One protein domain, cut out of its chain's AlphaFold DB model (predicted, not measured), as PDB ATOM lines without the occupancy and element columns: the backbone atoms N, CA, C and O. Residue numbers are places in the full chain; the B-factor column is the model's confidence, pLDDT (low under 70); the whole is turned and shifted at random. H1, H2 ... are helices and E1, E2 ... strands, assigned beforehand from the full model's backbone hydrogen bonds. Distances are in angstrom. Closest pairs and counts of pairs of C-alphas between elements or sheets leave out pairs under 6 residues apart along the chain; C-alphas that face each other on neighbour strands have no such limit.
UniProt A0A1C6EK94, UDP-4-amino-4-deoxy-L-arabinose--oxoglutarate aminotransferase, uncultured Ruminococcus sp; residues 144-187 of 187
ATOM      1  N   CYS A 144     -15.358 -49.991 -50.138       95.00
ATOM      2  CA  CYS A 144     -16.804 -49.805 -50.302       95.00
ATOM      3  C   CYS A 144     -17.211 -48.346 -50.040       95.00
ATOM      4  O   CYS A 144     -16.444 -47.545 -49.498       95.00
ATOM      5  N   LYS A 145     -18.415 -47.964 -50.478       92.81
ATOM      6  CA  LYS A 145     -18.904 -46.593 -50.276       92.81
ATOM      7  C   LYS A 145     -19.132 -46.314 -48.793       92.81
ATOM      8  O   LYS A 145     -19.944 -46.977 -48.155       92.81
ATOM      9  N   GLN A 146     -18.485 -45.266 -48.299       91.88
ATOM     10  CA  GLN A 146     -18.659 -44.745 -46.949       91.88
ATOM     11  C   GLN A 146     -18.855 -43.227 -46.996       91.88
ATOM     12  O   GLN A 146     -18.248 -42.536 -47.815       91.88
ATOM     13  N   VAL A 147     -19.693 -42.717 -46.097       88.88
ATOM     14  CA  VAL A 147     -19.883 -41.295 -45.810       88.88
ATOM     15  C   VAL A 147     -19.703 -41.093 -44.309       88.88
ATOM     16  O   VAL A 147     -20.156 -41.909 -43.507       88.88
ATOM     17  N   HIS A 148     -19.027 -40.015 -43.934       84.50
ATOM     18  CA  HIS A 148     -18.737 -39.675 -42.546       84.50
ATOM     19  C   HIS A 148     -19.183 -38.228 -42.303       84.50
ATOM     20  O   HIS A 148     -18.793 -37.338 -43.061       84.50
ATOM     21  N   SER A 149     -20.016 -37.999 -41.288       85.00
ATOM     22  CA  SER A 149     -20.324 -36.667 -40.754       85.00
ATOM     23  C   SER A 149     -19.380 -36.355 -39.584       85.00
ATOM     24  O   SER A 149     -18.365 -37.025 -39.405       85.00
ATOM     25  N   GLU A 150     -19.653 -35.325 -38.786       82.44
ATOM     26  CA  GLU A 150     -18.875 -35.089 -37.561       82.44
ATOM     27  C   GLU A 150     -19.146 -36.132 -36.469       82.44
ATOM     28  O   GLU A 150     -18.292 -36.358 -35.616       82.44
ATOM     29  N   GLN A 151     -20.325 -36.758 -36.490       84.50
ATOM     30  CA  GLN A 151     -20.837 -37.592 -35.397       84.50
ATOM     31  C   GLN A 151     -21.220 -39.000 -35.859       84.50
ATOM     32  O   GLN A 151     -21.143 -39.942 -35.076       84.50
ATOM     33  N   ASP A 152     -21.579 -39.147 -37.133       86.06
ATOM     34  CA  ASP A 152     -22.145 -40.368 -37.688       86.06
ATOM     35  C   ASP A 152     -21.316 -40.891 -38.847       86.06
ATOM     36  O   ASP A 152     -20.681 -40.145 -39.602       86.06
ATOM     37  N   VAL A 153     -21.388 -42.203 -39.033       88.12
ATOM     38  CA  VAL A 153     -20.703 -42.889 -40.117       88.12
ATOM     39  C   VAL A 153     -21.630 -43.914 -40.733       88.12
ATOM     40  O   VAL A 153     -22.158 -44.777 -40.039       88.12
ATOM     41  N   CYS A 154     -21.801 -43.839 -42.049       90.81
ATOM     42  CA  CYS A 154     -22.635 -44.758 -42.807       90.81
ATOM     43  C   CYS A 154     -21.805 -45.390 -43.919       90.81
ATOM     44  O   CYS A 154     -21.085 -44.692 -44.635       90.81
ATOM     45  N   TYR A 155     -21.940 -46.698 -44.112       94.12
ATOM     46  CA  TYR A 155     -21.318 -47.403 -45.226       94.12
ATOM     47  C   TYR A 155     -22.290 -48.395 -45.864       94.12
ATOM     48  O   TYR A 155     -23.262 -48.832 -45.246       94.12
ATOM     49  N   VAL A 156     -22.046 -48.727 -47.130       92.88
ATOM     50  CA  VAL A 156     -22.820 -49.725 -47.872       92.88
ATOM     51  C   VAL A 156     -22.008 -51.010 -47.942       92.88
ATOM     52  O   VAL A 156     -20.905 -51.016 -48.484       92.88
ATOM     53  N   LYS A 157     -22.565 -52.109 -47.422       93.06
ATOM     54  CA  LYS A 157     -21.945 -53.435 -47.539       93.06
ATOM     55  C   LYS A 157     -21.893 -53.858 -49.003       93.06
ATOM     56  O   LYS A 157     -22.920 -53.916 -49.679       93.06
ATOM     57  N   GLU A 158     -20.697 -54.171 -49.481       94.06
ATOM     58  CA  GLU A 158     -20.434 -54.594 -50.856       94.06
ATOM     59  C   GLU A 158     -19.604 -55.891 -50.829       94.06
ATOM     60  O   GLU A 158     -18.526 -55.901 -50.234       94.06
ATOM     61  N   PRO A 159     -20.050 -56.993 -51.466       93.06
ATOM     62  CA  PRO A 159     -19.292 -58.242 -51.483       93.06
ATOM     63  C   PRO A 159     -17.866 -58.060 -52.025       93.06
ATOM     64  O   PRO A 159     -17.669 -57.503 -53.105       93.06
ATOM     65  N   GLY A 160     -16.873 -58.554 -51.278       91.81
ATOM     66  CA  GLY A 160     -15.455 -58.470 -51.652       91.81
ATOM     67  C   GLY A 160     -14.804 -57.098 -51.433       91.81
ATOM     68  O   GLY A 160     -13.669 -56.898 -51.861       91.81
ATOM     69  N   LYS A 161     -15.496 -56.162 -50.778       96.69
ATOM     70  CA  LYS A 161     -14.978 -54.844 -50.398       96.69
ATOM     71  C   LYS A 161     -15.192 -54.588 -48.912       96.69
ATOM     72  O   LYS A 161     -15.986 -55.270 -48.276       96.69
ATOM     73  N   SER A 162     -14.491 -53.593 -48.385       96.06
ATOM     74  CA  SER A 162     -14.617 -53.145 -46.999       96.06
ATOM     75  C   SER A 162     -14.351 -51.646 -46.905       96.06
ATOM     76  O   SER A 162     -13.880 -51.023 -47.856       96.06
ATOM     77  N   CYS A 163     -14.615 -51.054 -45.749       95.38
ATOM     78  CA  CYS A 163     -14.219 -49.685 -45.422       95.38
ATOM     79  C   CYS A 163     -13.611 -49.615 -44.013       95.38
ATOM     80  O   CYS A 163     -13.716 -50.596 -43.268       95.38
ATOM     81  N   PRO A 164     -12.979 -48.491 -43.617       95.06
ATOM     82  CA  PRO A 164     -12.453 -48.332 -42.267       95.06
ATOM     83  C   PRO A 164     -13.488 -48.632 -41.181       95.06
ATOM     84  O   PRO A 164     -13.154 -49.314 -40.223       95.06
ATOM     85  N   THR A 165     -14.741 -48.198 -41.333       94.88
ATOM     86  CA  THR A 165     -15.772 -48.424 -40.305       94.88
ATOM     87  C   THR A 165     -16.111 -49.895 -40.127       94.88
ATOM     88  O   THR A 165     -16.107 -50.373 -39.001       94.88
ATOM     89  N   GLU A 166     -16.317 -50.634 -41.217       95.62
ATOM     90  CA  GLU A 166     -16.581 -52.077 -41.153       95.62
ATOM     91  C   GLU A 166     -15.409 -52.847 -40.518       95.62
ATOM     92  O   GLU A 166     -15.612 -53.738 -39.694       95.62
ATOM     93  N   ILE A 167     -14.167 -52.455 -40.831       95.62
ATOM     94  CA  ILE A 167     -12.969 -53.030 -40.202       95.62
ATOM     95  C   ILE A 167     -12.928 -52.700 -38.706       95.62
ATOM     96  O   ILE A 167     -12.628 -53.574 -37.898       95.62
ATOM     97  N   LEU A 168     -13.229 -51.460 -38.319       95.62
ATOM     98  CA  LEU A 168     -13.235 -51.033 -36.919       95.62
ATOM     99  C   LEU A 168     -14.325 -51.737 -36.103       95.62
ATOM    100  O   LEU A 168     -14.061 -52.128 -34.969       95.62
ATOM    101  N   GLU A 169     -15.506 -51.968 -36.678       95.44
ATOM    102  CA  GLU A 169     -16.562 -52.789 -36.068       95.44
ATOM    103  C   GLU A 169     -16.078 -54.230 -35.840       95.44
ATOM    104  O   GLU A 169     -16.258 -54.782 -34.751       95.44
ATOM    105  N   ALA A 170     -15.396 -54.824 -36.825       95.88
ATOM    106  CA  ALA A 170     -14.821 -56.162 -36.695       95.88
ATOM    107  C   ALA A 170     -13.710 -56.220 -35.630       95.88
ATOM    108  O   ALA A 170     -13.701 -57.134 -34.804       95.88
ATOM    109  N   ILE A 171     -12.814 -55.229 -35.586       96.31
ATOM    110  CA  ILE A 171     -11.769 -55.102 -34.556       96.31
ATOM    111  C   ILE A 171     -12.402 -54.942 -33.163       96.31
ATOM    112  O   ILE A 171     -12.010 -55.624 -32.216       96.31
ATOM    113  N   SER A 172     -13.436 -54.111 -33.038       96.81
ATOM    114  CA  SER A 172     -14.148 -53.925 -31.771       96.81
ATOM    115  C   SER A 172     -14.855 -55.200 -31.307       96.81
ATOM    116  O   SER A 172     -14.944 -55.432 -30.102       96.81
ATOM    117  N   SER A 173     -15.330 -56.045 -32.230       97.69
ATOM    118  CA  SER A 173     -16.014 -57.305 -31.895       97.69
ATOM    119  C   SER A 173     -15.119 -58.313 -31.162       97.69
ATOM    120  O   SER A 173     -15.624 -59.175 -30.446       97.69
ATOM    121  N   ILE A 174     -13.793 -58.170 -31.287       97.38
ATOM    122  CA  ILE A 174     -12.789 -58.980 -30.583       97.38
ATOM    123  C   ILE A 174     -12.141 -58.231 -29.407       97.38
ATOM    124  O   ILE A 174     -11.077 -58.629 -28.936       97.38
ATOM    125  N   ASN A 175     -12.773 -57.156 -28.919       97.00
ATOM    126  CA  ASN A 175     -12.273 -56.311 -27.829       97.00
ATOM    127  C   ASN A 175     -10.885 -55.700 -28.111       97.00
ATOM    128  O   ASN A 175     -10.063 -55.538 -27.207       97.00
ATOM    129  N   ALA A 176     -10.621 -55.378 -29.377       96.75
ATOM    130  CA  ALA A 176      -9.463 -54.601 -29.794       96.75
ATOM    131  C   ALA A 176      -9.892 -53.181 -30.188       96.75
ATOM    132  O   ALA A 176     -11.041 -52.938 -30.556       96.75
ATOM    133  N   GLU A 177      -8.959 -52.233 -30.113       96.00
ATOM    134  CA  GLU A 177      -9.195 -50.844 -30.498       96.00
ATOM    135  C   GLU A 177      -8.457 -50.521 -31.799       96.00
ATOM    136  O   GLU A 177      -7.270 -50.810 -31.956       96.00
ATOM    137  N   GLY A 178      -9.162 -49.867 -32.717       95.12
ATOM    138  CA  GLY A 178      -8.581 -49.185 -33.864       95.12
ATOM    139  C   GLY A 178      -9.164 -47.781 -33.976       95.12
ATOM    140  O   GLY A 178     -10.165 -47.457 -33.336       95.12
ATOM    141  N   ARG A 179      -8.548 -46.933 -34.801       94.69
ATOM    142  CA  ARG A 179      -9.043 -45.579 -35.078       94.69
ATOM    143  C   ARG A 179      -8.870 -45.236 -36.556       94.69
ATOM    144  O   ARG A 179      -7.939 -45.751 -37.180       94.69
ATOM    145  N   PRO A 180      -9.722 -44.364 -37.121       92.88
ATOM    146  CA  PRO A 180      -9.414 -43.744 -38.401       92.88
ATOM    147  C   PRO A 180      -8.137 -42.899 -38.283       92.88
ATOM    148  O   PRO A 180      -7.774 -42.434 -37.199       92.88
ATOM    149  N   ILE A 181      -7.463 -42.681 -39.412       93.06
ATOM    150  CA  ILE A 181      -6.368 -41.708 -39.492       93.06
ATOM    151  C   ILE A 181      -6.884 -40.285 -39.232       93.06
ATOM    152  O   ILE A 181      -8.082 -40.018 -39.340       93.06
ATOM    153  N   TRP A 182      -5.976 -39.361 -38.913       92.56
ATOM    154  CA  TRP A 182      -6.326 -37.967 -38.644       92.56
ATOM    155  C   TRP A 182      -7.123 -37.339 -39.798       92.56
ATOM    156  O   TRP A 182      -6.677 -37.353 -40.948       92.56
ATOM    157  N   LYS A 183      -8.296 -36.763 -39.485       90.38
ATOM    158  CA  LYS A 183      -9.097 -35.992 -40.445       90.38
ATOM    159  C   LYS A 183      -8.301 -34.740 -40.855       90.38
ATOM    160  O   LYS A 183      -7.914 -33.970 -39.976       90.38
ATOM    161  N   PRO A 184      -8.063 -34.503 -42.156       91.25
ATOM    162  CA  PRO A 184      -7.429 -33.273 -42.615       91.25
ATOM    163  C   PRO A 184      -8.212 -32.025 -42.191       91.25
ATOM    164  O   PRO A 184      -9.431 -31.989 -42.313       91.25
ATOM    165  N   MET A 185      -7.505 -30.976 -41.762       89.75
ATOM    166  CA  MET A 185      -8.119 -29.729 -41.271       89.75
ATOM    167  C   MET A 185      -8.776 -28.861 -42.361       89.75
ATOM    168  O   MET A 185      -9.483 -27.916 -42.034       89.75
ATOM    169  N   HIS A 186      -8.497 -29.125 -43.643       86.56
ATOM    170  CA  HIS A 186      -8.951 -28.308 -44.781       86.56
ATOM    171  C   HIS A 186     -10.257 -28.802 -45.426       86.56
ATOM    172  O   HIS A 186     -10.669 -28.252 -46.447       86.56
ATOM    173  N   MET A 187     -10.852 -29.866 -44.878       58.69
ATOM    174  CA  MET A 187     -12.124 -30.445 -45.320       58.69
ATOM    175  C   MET A 187     -13.215 -30.204 -44.287       58.69
ATOM    176  O   MET A 187     -14.325 -29.829 -44.709       58.69
TER     177      MET A 187
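AT A GLANCE: This is residues 144 to 187 of the 187 residues of the protein "UDP-4-amino-4-deoxy-L-arabinose--oxoglutarate aminotransferase" of uncultured Ruminococcus sp (UniProt A0A1C6EK94). This is a chain with little regular structure: a small two-strand hairpin, E1 and E2, beside the first residues of one short helix, H1, and a tail that folds back past H1 and ends with residues 182 to 187 sticking out. The printed part has 44 residues, 16 of them in named elements, in the order E1, E2, H1; the class is mixed and the sheet antiparallel. It is only just loose, close to compact, with a radius of gyration of the C-alphas of 11.6 A and spans of 32 by 24 by 15 A.

HOW THE PARTS SIT: E1, residues 146 to 148, and E2, residues 153 to 155, form a hairpin, antiparallel at 170 degrees, through a tight link. N 147 and O 154 are within hydrogen-bond range at 2.8 A. A short link leads to H1, residues 164 to 173, in which every O i to N i+4 pair is within hydrogen-bond range. The closest C-alphas of E2 and H1, Val 153 and Thr 165, are 7.4 A apart. E1 and H1 are near each other, with 5 pairs of C-alphas within 10 A.

IN THESE COORDINATES: E1 begins at C-alpha 146 (-18.659, -44.745, -46.949) and is 6.7 A long; E2 is 6.8 A. H1 is 14.2 A long and ends at C-alpha 173 (-16.014, -57.305, -31.895).

THE WHOLE: The C-alphas farthest apart, Ile 174 and His 186, are 34.0 A apart. The printed part has no cut. Mean pLDDT of the printed part is 92.0; residue 187 is under 70.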